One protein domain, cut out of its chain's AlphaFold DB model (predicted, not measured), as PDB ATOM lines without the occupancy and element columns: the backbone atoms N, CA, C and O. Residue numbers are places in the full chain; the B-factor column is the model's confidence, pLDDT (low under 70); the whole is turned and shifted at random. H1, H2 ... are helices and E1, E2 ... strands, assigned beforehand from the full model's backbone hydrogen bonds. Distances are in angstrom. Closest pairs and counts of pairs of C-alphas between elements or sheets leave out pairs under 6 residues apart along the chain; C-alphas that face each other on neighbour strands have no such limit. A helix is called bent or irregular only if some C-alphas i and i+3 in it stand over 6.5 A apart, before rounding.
ATOM      1  N   ILE A   3     234.637 151.925 257.227       93.69
ATOM      2  CA  ILE A   3     233.929 153.072 256.674       93.69
ATOM      3  C   ILE A   3     232.529 153.073 257.276       93.69
ATOM      4  O   ILE A   3     231.790 152.098 257.147       93.69
ATOM      5  N   HIS A   4     232.183 154.164 257.948       93.62
ATOM      6  CA  HIS A   4     230.837 154.438 258.413       93.62
ATOM      7  C   HIS A   4     230.117 155.273 257.351       93.62
ATOM      8  O   HIS A   4     230.569 156.359 256.998       93.62
ATOM      9  N   HIS A   5     229.023 154.750 256.802       95.25
ATOM     10  CA  HIS A   5     228.299 155.413 255.721       95.25
ATOM     11  C   HIS A   5     227.063 156.134 256.258       95.25
ATOM     12  O   HIS A   5     226.152 155.489 256.783       95.25
ATOM     13  N   VAL A   6     227.009 157.458 256.096       95.12
ATOM     14  CA  VAL A   6     225.876 158.297 256.526       95.12
ATOM     15  C   VAL A   6     225.606 159.366 255.481       95.12
ATOM     16  O   VAL A   6     226.522 160.062 255.055       95.12
ATOM     17  N   ASN A   7     224.341 159.509 255.068       94.12
ATOM     18  CA  ASN A   7     223.877 160.547 254.134       94.12
ATOM     19  C   ASN A   7     224.679 160.657 252.822       94.12
ATOM     20  O   ASN A   7     224.827 161.749 252.259       94.12
ATOM     21  N   GLY A   8     225.185 159.525 252.325       93.69
ATOM     22  CA  GLY A   8     225.992 159.480 251.108       93.69
ATOM     23  C   GLY A   8     227.454 159.889 251.302       93.69
ATOM     24  O   GLY A   8     228.143 160.070 250.302       93.69
ATOM     25  N   ILE A   9     227.917 160.059 252.545       96.06
ATOM     26  CA  ILE A   9     229.308 160.356 252.903       96.06
ATOM     27  C   ILE A   9     229.942 159.113 253.528       96.06
ATOM     28  O   ILE A   9     229.380 158.503 254.441       96.06
ATOM     29  N   ASP A  10     231.142 158.792 253.054       96.25
ATOM     30  CA  ASP A  10     231.999 157.763 253.627       96.25
ATOM     31  C   ASP A  10     232.901 158.376 254.704       96.25
ATOM     32  O   ASP A  10     233.782 159.192 254.422       96.25
ATOM     33  N   TRP A  11     232.676 157.969 255.950       95.88
ATOM     34  CA  TRP A  11     233.456 158.391 257.106       95.88
ATOM     35  C   TRP A  11     234.473 157.320 257.471       95.88
ATOM     36  O   TRP A  11     234.123 156.208 257.871       95.88
ATOM     37  N   LEU A  12     235.750 157.650 257.342       96.06
ATOM     38  CA  LEU A  12     236.845 156.794 257.766       96.06
ATOM     39  C   LEU A  12     236.956 156.821 259.292       96.06
ATOM     40  O   LEU A  12     237.188 157.881 259.869       96.06
ATOM     41  N   VAL A  13     236.858 155.652 259.929       95.38
ATOM     42  CA  VAL A  13     237.141 155.504 261.365       95.38
ATOM     43  C   VAL A  13     238.647 155.378 261.575       95.38
ATOM     44  O   VAL A  13     239.279 154.448 261.060       95.38
ATOM     45  N   ILE A  14     239.222 156.314 262.327       92.50
ATOM     46  CA  ILE A  14     240.668 156.463 262.516       92.50
ATOM     47  C   ILE A  14     241.077 155.771 263.816       92.50
ATOM     48  O   ILE A  14     241.123 156.356 264.890       92.50
ATOM     49  N   THR A  15     241.378 154.479 263.710       88.88
ATOM     50  CA  THR A  15     241.983 153.695 264.792       88.88
ATOM     51  C   THR A  15     242.607 152.418 264.245       88.88
ATOM     52  O   THR A  15     242.150 151.864 263.242       88.88
ATOM     53  N   ALA A  16     243.648 151.935 264.921       86.75
ATOM     54  CA  ALA A  16     244.232 150.623 264.657       86.75
ATOM     55  C   ALA A  16     243.493 149.483 265.389       86.75
ATOM     56  O   ALA A  16     243.675 148.322 265.033       86.75
ATOM     57  N   PHE A  17     242.666 149.803 266.390       91.19
ATOM     58  CA  PHE A  17     241.970 148.825 267.227       91.19
ATOM     59  C   PHE A  17     240.566 148.558 266.687       91.19
ATOM     60  O   PHE A  17     239.712 149.446 266.687       91.19
ATOM     61  N   GLU A  18     240.325 147.333 266.219       90.00
ATOM     62  CA  GLU A  18     239.037 146.925 265.646       90.00
ATOM     63  C   GLU A  18     237.897 147.037 266.667       90.00
ATOM     64  O   GLU A  18     236.797 147.464 266.316       90.00
ATOM     65  N   GLU A  19     238.168 146.736 267.938       92.88
ATOM     66  CA  GLU A  19     237.175 146.714 269.016       92.88
ATOM     67  C   GLU A  19     236.636 148.108 269.366       92.88
ATOM     68  O   GLU A  19     235.533 148.224 269.894       92.88
ATOM     69  N   LEU A  20     237.386 149.172 269.052       92.88
ATOM     70  CA  LEU A  20     237.029 150.558 269.382       92.88
ATOM     71  C   LEU A  20     236.275 151.279 268.259       92.88
ATOM     72  O   LEU A  20     235.834 152.411 268.436       92.88
ATOM     73  N   LYS A  21     236.115 150.657 267.088       92.38
ATOM     74  CA  LYS A  21     235.529 151.338 265.924       92.38
ATOM     75  C   LYS A  21     234.091 151.780 266.149       92.38
ATOM     76  O   LYS A  21     233.740 152.891 265.772       92.38
ATOM     77  N   THR A  22     233.279 150.922 266.765       93.25
ATOM     78  CA  THR A  22     231.887 151.251 267.093       93.25
ATOM     79  C   THR A  22     231.820 152.400 268.092       93.25
ATOM     80  O   THR A  22     231.036 153.318 267.889       93.25
ATOM     81  N   MET A  23     232.704 152.406 269.096       93.81
ATOM     82  CA  MET A  23     232.771 153.474 270.097       93.81
ATOM     83  C   MET A  23     233.014 154.844 269.449       93.81
ATOM     84  O   MET A  23     232.313 155.789 269.766       93.81
ATOM     85  N   PHE A  24     233.927 154.955 268.480       93.06
ATOM     86  CA  PHE A  24     234.168 156.231 267.788       93.06
ATOM     87  C   PHE A  24     232.987 156.725 266.941       93.06
ATOM     88  O   PHE A  24     232.854 157.925 266.712       93.06
ATOM     89  N   ILE A  25     232.134 155.817 266.465       92.88
ATOM     90  CA  ILE A  25     230.903 156.181 265.750       92.88
ATOM     91  C   ILE A  25     229.846 156.665 266.742       92.88
ATOM     92  O   ILE A  25     229.159 157.644 266.471       92.88
ATOM     93  N   GLU A  26     229.721 155.982 267.879       92.38
ATOM     94  CA  GLU A  26     228.795 156.355 268.950       92.38
ATOM     95  C   GLU A  26     229.177 157.699 269.584       92.38
ATOM     96  O   GLU A  26     228.303 158.550 269.750       92.38
ATOM     97  N   ASP A  27     230.468 157.926 269.847       91.38
ATOM     98  CA  ASP A  27     231.015 159.181 270.385       91.38
ATOM     99  C   ASP A  27     230.767 160.370 269.451       91.38
ATOM    100  O   ASP A  27     230.476 161.465 269.916       91.38
ATOM    101  N   ALA A  28     230.844 160.166 268.132       91.25
ATOM    102  CA  ALA A  28     230.532 161.215 267.159       91.25
ATOM    103  C   ALA A  28     229.041 161.591 267.132       91.25
ATOM    104  O   ALA A  28     228.659 162.595 266.520       91.25
ATOM    105  N   GLY A  29     228.190 160.773 267.757       90.69
ATOM    106  CA  GLY A  29     226.776 161.045 267.944       90.69
ATOM    107  C   GLY A  29     226.053 161.391 266.634       90.69
ATOM    108  O   GLY A  29     226.241 160.728 265.609       90.69
ATOM    109  N   PRO A  30     225.189 162.422 266.631       90.62
ATOM    110  CA  PRO A  30     224.433 162.814 265.448       90.62
ATOM    111  C   PRO A  30     225.247 163.650 264.453       90.62
ATOM    112  O   PRO A  30     224.736 163.914 263.363       90.62
ATOM    113  N   ILE A  31     226.479 164.065 264.777       91.94
ATOM    114  CA  ILE A  31     227.260 165.018 263.972       91.94
ATOM    115  C   ILE A  31     227.365 164.575 262.502       91.94
ATOM    116  O   ILE A  31     227.047 165.386 261.627       91.94
ATOM    117  N   PRO A  32     227.697 163.306 262.169       92.94
ATOM    118  CA  PRO A  32     227.757 162.867 260.775       92.94
ATOM    119  C   PRO A  32     226.457 163.083 259.985       92.94
ATOM    120  O   PRO A  32     226.495 163.324 258.777       92.94
ATOM    121  N   SER A  33     225.302 163.035 260.655       91.81
ATOM    122  CA  SER A  33     223.980 163.177 260.031       91.81
ATOM    123  C   SER A  33     223.634 164.610 259.608       91.81
ATOM    124  O   SER A  33     222.672 164.812 258.866       91.81
ATOM    125  N   TYR A  34     224.416 165.609 260.025       90.44
ATOM    126  CA  TYR A  34     224.221 167.005 259.617       90.44
ATOM    127  C   TYR A  34     224.714 167.291 258.201       90.44
ATOM    128  O   TYR A  34     224.406 168.349 257.646       90.44
ATOM    129  N   PHE A  35     225.459 166.354 257.618       92.69
ATOM    130  CA  PHE A  35     226.140 166.522 256.345       92.69
ATOM    131  C   PHE A  35     225.574 165.582 255.292       92.69
ATOM    132  O   PHE A  35     225.119 164.482 255.601       92.69
ATOM    133  N   SER A  36     225.600 166.008 254.033       93.31
ATOM    134  CA  SER A  36     225.219 165.180 252.893       93.31
ATOM    135  C   SER A  36     225.935 165.609 251.617       93.31
ATOM    136  O   SER A  36     226.128 166.801 251.358       93.31
ATOM    137  N   THR A  37     226.260 164.628 250.772       93.19
ATOM    138  CA  THR A  37     226.766 164.857 249.409       93.19
ATOM    139  C   THR A  37     225.688 165.338 248.441       93.19
ATOM    140  O   THR A  37     226.015 165.923 247.414       93.19
ATOM    141  N   ALA A  38     224.403 165.160 248.767       92.88
ATOM    142  CA  ALA A  38     223.295 165.663 247.953       92.88
ATOM    143  C   ALA A  38     223.126 167.192 248.042       92.88
ATOM    144  O   ALA A  38     222.377 167.781 247.265       92.88
ATOM    145  N   SER A  39     223.785 167.841 249.007       90.38
ATOM    146  CA  SER A  39     223.714 169.285 249.204       90.38
ATOM    147  C   SER A  39     224.680 170.027 248.286       90.38
ATOM    148  O   SER A  39     225.851 169.667 248.153       90.38
ATOM    149  N   GLU A  40     224.212 171.141 247.720       90.50
ATOM    150  CA  GLU A  40     225.066 172.050 246.956       90.50
ATOM    151  C   GLU A  40     225.920 172.986 247.832       90.50
ATOM    152  O   GLU A  40     226.648 173.835 247.316       90.50
ATOM    153  N   LEU A  41     225.830 172.860 249.154       91.56
ATOM    154  CA  LEU A  41     226.551 173.695 250.110       91.56
ATOM    155  C   LEU A  41     227.900 173.075 250.485       91.56
ATOM    156  O   LEU A  41     228.014 171.852 250.597       91.56
ATOM    157  N   SER A  42     228.893 173.926 250.757       90.50
ATOM    158  CA  SER A  42     230.145 173.514 251.409       90.50
ATOM    159  C   SER A  42     229.863 172.825 252.752       90.50
ATOM    160  O   SER A  42     228.813 173.054 253.359       90.50
ATOM    161  N   LEU A  43     230.791 172.007 253.257       91.88
ATOM    162  CA  LEU A  43     230.612 171.366 254.569       91.88
ATOM    163  C   LEU A  43     230.450 172.401 255.698       91.88
ATOM    164  O   LEU A  43     229.631 172.211 256.596       91.88
ATOM    165  N   ILE A  44     231.150 173.536 255.609       90.69
ATOM    166  CA  ILE A  44     231.034 174.646 256.568       90.69
ATOM    167  C   ILE A  44     229.641 175.284 256.513       90.69
ATOM    168  O   ILE A  44     229.063 175.607 257.551       90.69
ATOM    169  N   ASP A  45     229.073 175.469 255.325       90.81
ATOM    170  CA  ASP A  45     227.744 176.071 255.201       90.81
ATOM    171  C   ASP A  45     226.631 175.094 255.589       90.81
ATOM    172  O   ASP A  45     225.621 175.515 256.154       90.81
ATOM    173  N   GLN A  46     226.827 173.788 255.376       91.88
ATOM    174  CA  GLN A  46     225.952 172.755 255.945       91.88
ATOM    175  C   GLN A  46     225.976 172.804 257.479       91.88
ATOM    176  O   GLN A  46     224.917 172.854 258.103       91.88
ATOM    177  N   ALA A  47     227.162 172.901 258.081       89.38
ATOM    178  CA  ALA A  47     227.324 173.047 259.525       89.38
ATOM    179  C   ALA A  47     226.612 174.295 260.075       89.38
ATOM    180  O   ALA A  47     225.845 174.205 261.032       89.38
ATOM    181  N   LYS A  48     226.800 175.461 259.443       89.62
ATOM    182  CA  LYS A  48     226.114 176.703 259.844       89.62
ATOM    183  C   LYS A  48     224.599 176.599 259.701       89.62
ATOM    184  O   LYS A  48     223.861 177.182 260.488       89.62
ATOM    185  N   ARG A  49     224.110 175.872 258.694       90.56
ATOM    186  CA  ARG A  49     222.671 175.670 258.494       90.56
ATOM    187  C   ARG A  49     222.059 174.791 259.583       90.56
ATOM    188  O   ARG A  49     220.950 175.087 260.018       90.56
ATOM    189  N   SER A  50     222.758 173.738 259.999       85.50
ATOM    190  CA  SER A  50     222.269 172.785 261.003       85.50
ATOM    191  C   SER A  50     222.404 173.320 262.432       85.50
ATOM    192  O   SER A  50     221.479 173.171 263.226       85.50
ATOM    193  N   CYS A  51     223.514 173.991 262.744       82.06
ATOM    194  CA  CYS A  51     223.860 174.408 264.109       82.06
ATOM    195  C   CYS A  51     223.736 175.928 264.345       82.06
ATOM    196  O   CYS A  51     223.869 176.398 265.471       82.06
ATOM    197  N   GLY A  52     223.492 176.725 263.301       86.06
ATOM    198  CA  GLY A  52     223.442 178.184 263.392       86.06
ATOM    199  C   GLY A  52     224.833 178.822 263.437       86.06
ATOM    200  O   GLY A  52     225.645 178.672 262.524       86.06
ATOM    201  N   PHE A  53     225.100 179.611 264.480       85.38
ATOM    202  CA  PHE A  53     226.386 180.289 264.631       85.38
ATOM    203  C   PHE A  53     227.457 179.317 265.136       85.38
ATOM    204  O   PHE A  53     227.326 178.765 266.224       85.38
ATOM    205  N   LEU A  54     228.541 179.164 264.372       86.62
ATOM    206  CA  LEU A  54     229.682 178.331 264.751       86.62
ATOM    207  C   LEU A  54     230.817 179.210 265.300       86.62
ATOM    208  O   LEU A  54     231.439 179.952 264.527       86.62
ATOM    209  N   PRO A  55     231.118 179.164 266.609       86.62
ATOM    210  CA  PRO A  55     232.239 179.904 267.168       86.62
ATOM    211  C   PRO A  55     233.572 179.316 266.686       86.62
ATOM    212  O   PRO A  55     233.866 178.142 266.891       86.62
ATOM    213  N   LYS A  56     234.419 180.156 266.079       87.94
ATOM    214  CA  LYS A  56     235.768 179.739 265.675       87.94
ATOM    215  C   LYS A  56     236.663 179.553 266.902       87.94
ATOM    216  O   LYS A  56     236.869 180.503 267.660       87.94
ATOM    217  N   LEU A  57     237.260 178.374 267.047       87.81
ATOM    218  CA  LEU A  57     238.294 178.104 268.046       87.81
ATOM    219  C   LEU A  57     239.693 178.452 267.512       87.81
ATOM    220  O   LEU A  57     239.935 178.486 266.303       87.81
ATOM    221  N   ARG A  58     240.617 178.762 268.430       88.75
ATOM    222  CA  ARG A  58     242.007 179.113 268.102       88.75
ATOM    223  C   ARG A  58     242.892 177.871 268.077       88.75
ATOM    224  O   ARG A  58     243.057 177.222 269.105       88.75
ATOM    225  N   GLY A  59     243.537 177.632 266.943       89.50
ATOM    226  CA  GLY A  59     244.600 176.643 266.786       89.50
ATOM    227  C   GLY A  59     244.839 176.321 265.314       89.50
ATOM    228  O   GLY A  59     244.394 177.065 264.434       89.50
ATOM    229  N   VAL A  60     245.552 175.229 265.063       91.62
ATOM    230  CA  VAL A  60     245.985 174.781 263.735       91.62
ATOM    231  C   VAL A  60     245.495 173.358 263.498       91.62
ATOM    232  O   VAL A  60     245.516 172.537 264.411       91.62
ATOM    233  N   ILE A  61     245.056 173.075 262.271       93.75
ATOM    234  CA  ILE A  61     244.723 171.723 261.815       93.75
ATOM    235  C   ILE A  61     245.796 171.305 260.821       93.75
ATOM    236  O   ILE A  61     246.051 172.012 259.848       93.75
ATOM    237  N   THR A  62     246.449 170.183 261.092       92.62
ATOM    238  CA  THR A  62     247.455 169.602 260.195       92.62
ATOM    239  C   THR A  62     246.800 168.927 258.987       92.62
ATOM    240  O   THR A  62     245.592 168.685 258.967       92.62
ATOM    241  N   ASP A  63     247.597 168.541 257.988       87.69
ATOM    242  CA  ASP A  63     247.091 167.842 256.799       87.69
ATOM    243  C   ASP A  63     246.430 166.492 257.106       87.69
ATOM    244  O   ASP A  63     245.550 166.056 256.356       87.69
ATOM    245  N   THR A  64     246.829 165.845 258.205       88.75
ATOM    246  CA  THR A  64     246.243 164.593 258.709       88.75
ATOM    247  C   THR A  64     245.030 164.821 259.607       88.75
ATOM    248  O   THR A  64     244.442 163.853 260.084       88.75
ATOM    249  N   GLY A  65     244.650 166.078 259.840       92.94
ATOM    250  CA  GLY A  65     243.516 166.432 260.681       92.94
ATOM    251  C   GLY A  65     243.812 166.441 262.171       92.94
ATOM    252  O   GLY A  65     242.874 166.425 262.947       92.94
ATOM    253  N   THR A  66     245.073 166.442 262.606       94.81
ATOM    254  CA  THR A  66     245.413 166.638 264.026       94.81
ATOM    255  C   THR A  66     245.227 168.109 264.392       94.81
ATOM    256  O   THR A  66     245.753 168.979 263.689       94.81
ATOM    257  N   TYR A  67     244.503 168.382 265.479       94.19
ATOM    258  CA  TYR A  67     244.288 169.726 266.008       94.19
ATOM    259  C   TYR A  67     245.294 170.063 267.109       94.19
ATOM    260  O   TYR A  67     245.421 169.335 268.091       94.19
ATOM    261  N   GLN A  68     245.961 171.204 266.942       93.31
ATOM    262  CA  GLN A  68     246.994 171.717 267.837       93.31
ATOM    263  C   GLN A  68     246.614 173.115 268.330       93.31
ATOM    264  O   GLN A  68     246.213 173.982 267.544       93.31
ATOM    265  N   SER A  69     246.749 173.366 269.630       90.31
ATOM    266  CA  SER A  69     246.476 174.673 270.236       90.31
ATOM    267  C   SER A  69     247.329 174.871 271.481       90.31
ATOM    268  O   SER A  69     247.528 173.935 272.242       90.31
ATOM    269  N   GLU A  70     247.760 176.108 271.740       88.25
ATOM    270  CA  GLU A  70     248.517 176.463 272.953       88.25
ATOM    271  C   GLU A  70     247.732 176.210 274.252       88.25
ATOM    272  O   GLU A  70     248.319 176.143 275.327       88.25
ATOM    273  N   ASN A  71     246.402 176.091 274.160       86.31
ATOM    274  CA  ASN A  71     245.529 175.846 275.311       86.31
ATOM    275  C   ASN A  71     245.256 174.356 275.564       86.31
ATOM    276  O   ASN A  71     244.476 174.038 276.460       86.31
ATOM    277  N   LEU A  72     245.823 173.456 274.758       84.19
ATOM    278  CA  LEU A  72     245.691 172.015 274.937       84.19
ATOM    279  C   LEU A  72     246.979 171.442 275.526       84.19
ATOM    280  O   LEU A  72     248.071 171.780 275.078       84.19
ATOM    281  N   GLU A  73     246.841 170.561 276.519       86.75
ATOM    282  CA  GLU A  73     247.977 169.810 277.069       86.75
ATOM    283  C   GLU A  73     248.518 168.787 276.057       86.75
ATOM    284  O   GLU A  73     249.724 168.554 276.004       86.75
ATOM    285  N   GLU A  74     247.634 168.222 275.229       90.62
ATOM    286  CA  GLU A  74     247.954 167.244 274.190       90.62
ATOM    287  C   GLU A  74     247.185 167.540 272.893       90.62
ATOM    288  O   GLU A  74     246.057 168.040 272.916       90.62
ATOM    289  N   ASP A  75     247.792 167.196 271.755       93.25
ATOM    290  CA  ASP A  75     247.168 167.310 270.437       93.25
ATOM    291  C   ASP A  75     245.916 166.423 270.333       93.25
ATOM    292  O   ASP A  75     245.927 165.253 270.727       93.25
ATOM    293  N   LEU A  76     244.842 166.941 269.725       92.88
ATOM    294  CA  LEU A  76     243.645 166.139 269.473       92.88
ATOM    295  C   LEU A  76     243.764 165.422 268.132       92.88
ATOM    296  O   LEU A  76     243.871 166.045 267.074       92.88
ATOM    297  N   ASN A  77     243.690 164.096 268.182       93.75
ATOM    298  CA  ASN A  77     243.628 163.259 266.993       93.75
ATOM    299  C   ASN A  77     242.169 162.987 266.606       93.75
ATOM    300  O   ASN A  77     241.334 162.759 267.488       93.75
ATOM    301  N   PRO A  78     241.842 163.020 265.306       95.38
ATOM    302  CA  PRO A  78     240.482 162.796 264.852       95.38
ATOM    303  C   PRO A  78     240.079 161.329 265.024       95.38
ATOM    304  O   PRO A  78     240.879 160.422 264.814       95.38
ATOM    305  N   GLN A  79     238.817 161.114 265.381       95.12
ATOM    306  CA  GLN A  79     238.170 159.805 265.495       95.12
ATOM    307  C   GLN A  79     237.526 159.394 264.163       95.12
ATOM    308  O   GLN A  79     237.600 158.234 263.748       95.12
ATOM    309  N   LEU A  80     236.928 160.365 263.467       95.81
ATOM    310  CA  LEU A  80     236.352 160.206 262.136       95.81
ATOM    311  C   LEU A  80     236.907 161.268 261.193       95.81
ATOM    312  O   LEU A  80     237.097 162.421 261.584       95.81
ATOM    313  N   ALA A  81     237.084 160.896 259.930       96.50
ATOM    314  CA  ALA A  81     237.366 161.847 258.866       96.50
ATOM    315  C   ALA A  81     236.566 161.538 257.607       96.50
ATOM    316  O   ALA A  81     236.308 160.377 257.289       96.50
ATOM    317  N   CYS A  82     236.227 162.574 256.854       95.38
ATOM    318  CA  CYS A  82     235.688 162.421 255.511       95.38
ATOM    319  C   CYS A  82     236.275 163.465 254.561       95.38
ATOM    320  O   CYS A  82     236.764 164.525 254.966       95.38
ATOM    321  N   ILE A  83     236.218 163.145 253.273       93.69
ATOM    322  CA  ILE A  83     236.479 164.075 252.183       93.69
ATOM    323  C   ILE A  83     235.282 164.040 251.247       93.69
ATOM    324  O   ILE A  83     234.821 162.971 250.848       93.69
ATOM    325  N   VAL A  84     234.776 165.217 250.905       91.38
ATOM    326  CA  VAL A  84     233.708 165.370 249.926       91.38
ATOM    327  C   VAL A  84     234.246 166.251 248.809       91.38
ATOM    328  O   VAL A  84     234.580 167.418 249.021       91.38
ATOM    329  N   GLU A  85     234.373 165.669 247.616       89.19
ATOM    330  CA  GLU A  85     234.947 166.338 246.448       89.19
ATOM    331  C   GLU A  85     234.221 167.661 246.159       89.19
ATOM    332  O   GLU A  85     232.991 167.725 246.133       89.19
ATOM    333  N   GLY A  86     234.990 168.744 246.021       88.25
ATOM    334  CA  GLY A  86     234.459 170.098 245.831       88.25
ATOM    335  C   GLY A  86     233.742 170.708 247.045       88.25
ATOM    336  O   GLY A  86     233.226 171.820 246.937       88.25
ATOM    337  N   ARG A  87     233.677 170.018 248.195       89.62
ATOM    338  CA  ARG A  87     233.014 170.496 249.430       89.62
ATOM    339  C   ARG A  87     233.931 170.574 250.652       89.62
ATOM    340  O   ARG A  87     233.531 171.192 251.640       89.62
ATOM    341  N   GLY A  88     235.121 169.980 250.575       91.31
ATOM    342  CA  GLY A  88     236.171 170.048 251.591       91.31
ATOM    343  C   GLY A  88     236.384 168.738 252.353       91.31
ATOM    344  O   GLY A  88     235.847 167.681 252.009       91.31
ATOM    345  N   ARG A  89     237.200 168.819 253.399       94.25
ATOM    346  CA  ARG A  89     237.506 167.745 254.348       94.25
ATOM    347  C   ARG A  89     236.954 168.092 255.719       94.25
ATOM    348  O   ARG A  89     236.880 169.267 256.085       94.25
ATOM    349  N   MET A  90     236.618 167.068 256.488       95.31
ATOM    350  CA  MET A  90     236.155 167.241 257.855       95.31
ATOM    351  C   MET A  90     236.735 166.178 258.774       95.31
ATOM    352  O   MET A  90     236.947 165.036 258.368       95.31
ATOM    353  N   PHE A  91     236.964 166.584 260.016       96.31
ATOM    354  CA  PHE A  91     237.527 165.775 261.083       96.31
ATOM    355  C   PHE A  91     236.670 165.941 262.336       96.31
ATOM    356  O   PHE A  91     236.431 167.074 262.757       96.31
ATOM    357  N   ILE A  92     236.212 164.835 262.916       95.25
ATOM    358  CA  ILE A  92     235.491 164.815 264.194       95.25
ATOM    359  C   ILE A  92     236.433 164.249 265.248       95.25
ATOM    360  O   ILE A  92     237.059 163.211 265.023       95.25
ATOM    361  N   TYR A  93     236.533 164.930 266.382       93.81
ATOM    362  CA  TYR A  93     237.357 164.535 267.521       93.81
ATOM    363  C   TYR A  93     236.466 164.186 268.711       93.81
ATOM    364  O   TYR A  93     235.285 164.528 268.746       93.81
ATOM    365  N   HIS A  94     237.073 163.584 269.728       87.62
ATOM    366  CA  HIS A  94     236.417 163.368 271.011       87.62
ATOM    367  C   HIS A  94     235.913 164.692 271.617       87.62
ATOM    368  O   HIS A  94     236.631 165.696 271.599       87.62
ATOM    369  N   GLY A  95     234.720 164.681 272.220       83.12
ATOM    370  CA  GLY A  95     234.119 165.862 272.856       83.12
ATOM    371  C   GLY A  95     233.543 166.869 271.859       83.12
ATOM    372  O   GLY A  95     233.633 168.076 272.093       83.12
ATOM    373  N   ASP A  96     233.021 166.361 270.742       84.81
ATOM    374  CA  ASP A  96     232.219 167.090 269.753       84.81
ATOM    375  C   ASP A  96     232.948 168.222 269.015       84.81
ATOM    376  O   ASP A  96     232.343 169.095 268.382       84.81
ATOM    377  N   TYR A  97     234.281 168.226 269.055       90.62
ATOM    378  CA  TYR A  97     235.051 169.122 268.204       90.62
ATOM    379  C   TYR A  97     234.936 168.667 266.753       90.62
ATOM    380  O   TYR A  97     235.049 167.482 266.433       90.62
ATOM    381  N   VAL A  98     234.763 169.639 265.863       94.06
ATOM    382  CA  VAL A  98     234.684 169.413 264.424       94.06
ATOM    383  C   VAL A  98     235.558 170.433 263.717       94.06
ATOM    384  O   VAL A  98     235.390 171.645 263.884       94.06
ATOM    385  N   ALA A  99     236.497 169.936 262.918       95.31
ATOM    386  CA  ALA A  99     237.328 170.753 262.053       95.31
ATOM    387  C   ALA A  99     236.925 170.577 260.593       95.31
ATOM    388  O   ALA A  99     236.696 169.467 260.126       95.31
ATOM    389  N   PHE A 100     236.904 171.692 259.879       93.75
ATOM    390  CA  PHE A 100     236.610 171.820 258.468       93.75
ATOM    391  C   PHE A 100     237.830 172.406 257.777       93.75
ATOM    392  O   PHE A 100     238.390 173.412 258.228       93.75
ATOM    393  N   VAL A 101     238.231 171.776 256.683       91.56
ATOM    394  CA  VAL A 101     239.367 172.208 255.875       91.56
ATOM    395  C   VAL A 101     238.933 172.208 254.419       91.56
ATOM    396  O   VAL A 101     238.666 171.148 253.851       91.56
ATOM    397  N   ASP A 102     238.861 173.385 253.817       87.00
ATOM    398  CA  ASP A 102     238.720 173.558 252.372       87.00
ATOM    399  C   ASP A 102     239.973 174.255 251.804       87.00
ATOM    400  O   ASP A 102     240.956 174.461 252.523       87.00
ATOM    401  N   ASP A 103     239.969 174.555 250.504       82.12
ATOM    402  CA  ASP A 103     241.121 175.153 249.817       82.12
ATOM    403  C   ASP A 103     241.400 176.607 250.249       82.12
ATOM    404  O   ASP A 103     242.499 177.119 250.032       82.12
ATOM    405  N   GLU A 104     240.426 177.284 250.862       82.81
ATOM    406  CA  GLU A 104     240.501 178.702 251.225       82.81
ATOM    407  C   GLU A 104     240.716 178.911 252.728       82.81
ATOM    408  O   GLU A 104     241.362 179.876 253.149       82.81
ATOM    409  N   GLN A 105     240.165 178.030 253.560       81.56
ATOM    410  CA  GLN A 105     240.088 178.228 254.998       81.56
ATOM    411  C   GLN A 105     240.133 176.925 255.798       81.56
ATOM    412  O   GLN A 105     239.626 175.866 255.435       81.56
ATOM    413  N   THR A 106     240.705 177.061 256.991       89.62
ATOM    414  CA  THR A 106     240.615 176.077 258.065       89.62
ATOM    415  C   THR A 106     239.790 176.659 259.208       89.62
ATOM    416  O   THR A 106     240.011 177.793 259.666       89.62
ATOM    417  N   PHE A 107     238.824 175.877 259.668       89.94
ATOM    418  CA  PHE A 107     237.876 176.254 260.702       89.94
ATOM    419  C   PHE A 107     237.707 175.102 261.688       89.94
ATOM    420  O   PHE A 107     237.527 173.966 261.280       89.94
ATOM    421  N   ILE A 108     237.742 175.386 262.986       92.31
ATOM    422  CA  ILE A 108     237.419 174.408 264.024       92.31
ATOM    423  C   ILE A 108     236.414 175.024 264.988       92.31
ATOM    424  O   ILE A 108     236.519 176.200 265.348       92.31
ATOM    425  N   THR A 109     235.432 174.227 265.379       91.75
ATOM    426  CA  THR A 109     234.379 174.572 266.334       91.75
ATOM    427  C   THR A 109     234.118 173.374 267.231       91.75
ATOM    428  O   THR A 109     234.597 172.272 266.964       91.75
ATOM    429  N   ARG A 110     233.329 173.586 268.276       88.56
ATOM    430  CA  ARG A 110     232.605 172.507 268.939       88.56
ATOM    431  C   ARG A 110     231.166 172.522 268.433       88.56
ATOM    432  O   ARG A 110     230.600 173.609 268.287       88.56
ATOM    433  N   MET A 111     230.644 171.367 268.060       84.81
ATOM    434  CA  MET A 111     229.211 171.165 267.857       84.81
ATOM    435  C   MET A 111     228.644 170.643 269.179       84.81
ATOM    436  O   MET A 111     229.372 169.994 269.910       84.81
TER     437      MET A 111
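AT A GLANCE: This is residues 3 to 111 of the 112 residues of the protein "Cytosolic protein" of Vibrio lentus (UniProt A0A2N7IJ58). What shape comes first? A strongly twisted sheet of six antiparallel strands, in the order E1 E2 E3 E4 E5 E6, has H1 packed on its E2 part, with H2 and H3 next to each other farther along. The long stretch of residues 52 to 79, with no named element, passes edge strand E6 and loops round to the side of the sheet away from H2 and H3. What makes it up? The printed part has 109 residues, with three named helices and six named strands in the order E1 E2 H1 H2 H3 E3 E4 E5 E6; the class is mixed, helices and strands, with under half of the residues in named elements. It is compact, with a radius of gyration of the C-alphas of 13.1 A and spans of 35 by 32 by 23 A.

HOW THE PARTS SIT: How do the strands pair? Edge strand E1, residues 3 to 6, forms a hairpin with E2, residues 9 to 13, with N 4 and O 11 within hydrogen-bond range at 2.8 A. E2 is staggered: its residues 12 to 13 pair with E3, residues 80 to 84, where N 12 and O 81 are 2.8 A apart. How does the sheet go on? A meander, each strand the antiparallel neighbour of the one before, runs from E3 through E4, residues 88 to 92, and E5, residues 97 to 101, to edge strand E6, residues 106 to 110. Within hydrogen-bond range are N 82 and O 90 at 3.0 A, N 91 and O 99 at 2.9 A, and N 100 and O 107 at 2.7 A. Where are the helices? H1, residues 18 to 27, is on the sheet in two layers, a helix on one face of a sheet, at a height over the sheet of 9.2 A; it is only just over E2, with 3 of its C-alphas, and their closest C-alphas, of Val 13 and Lys 21, are 6.4 A apart. H2, residues 31 to 34, is on the sheet but over none of its strands, at a height of 6.7 A. H3, residues 43 to 51, only grazes the sheet with its residues 43 to 47, and only just touches H2, with 3 pairs of C-alphas within 8 A, the closest those of Tyr 34 and Ser 50, 6.3 A. What of the helix backbones? In H3 every O i to N i+4 pair is within hydrogen-bond range, in H1 4 of 6, and H2 is too short for such a pair.

IN THESE COORDINATES: Where do the elements begin and end? E1 begins at C-alpha 3, (233.929, 153.072, 256.674), and E6 ends at C-alpha 110, (232.605, 172.507, 268.939). How long are the longer ones? From first to last C-alpha, H1 measures 15.4 A, E6 14.0 A, E4 13.7 A, E3 13.5 A and E5 13.4 A. H1 is irregular: C-alphas 19 and 22 are 7.2 A apart.

THE WHOLE: How large is it? The two C-alphas farthest apart, of Ala 38 and Glu 73, are 38.4 A apart. Is it unbroken and sure? The printed part has no cut, mean pLDDT of the printed part is 91.1, and no printed residue is under 70. Which link is long? That from H3 to E3, 28 residues, in which residues 60 to 61 pair antiparallel with residues 67 to 68.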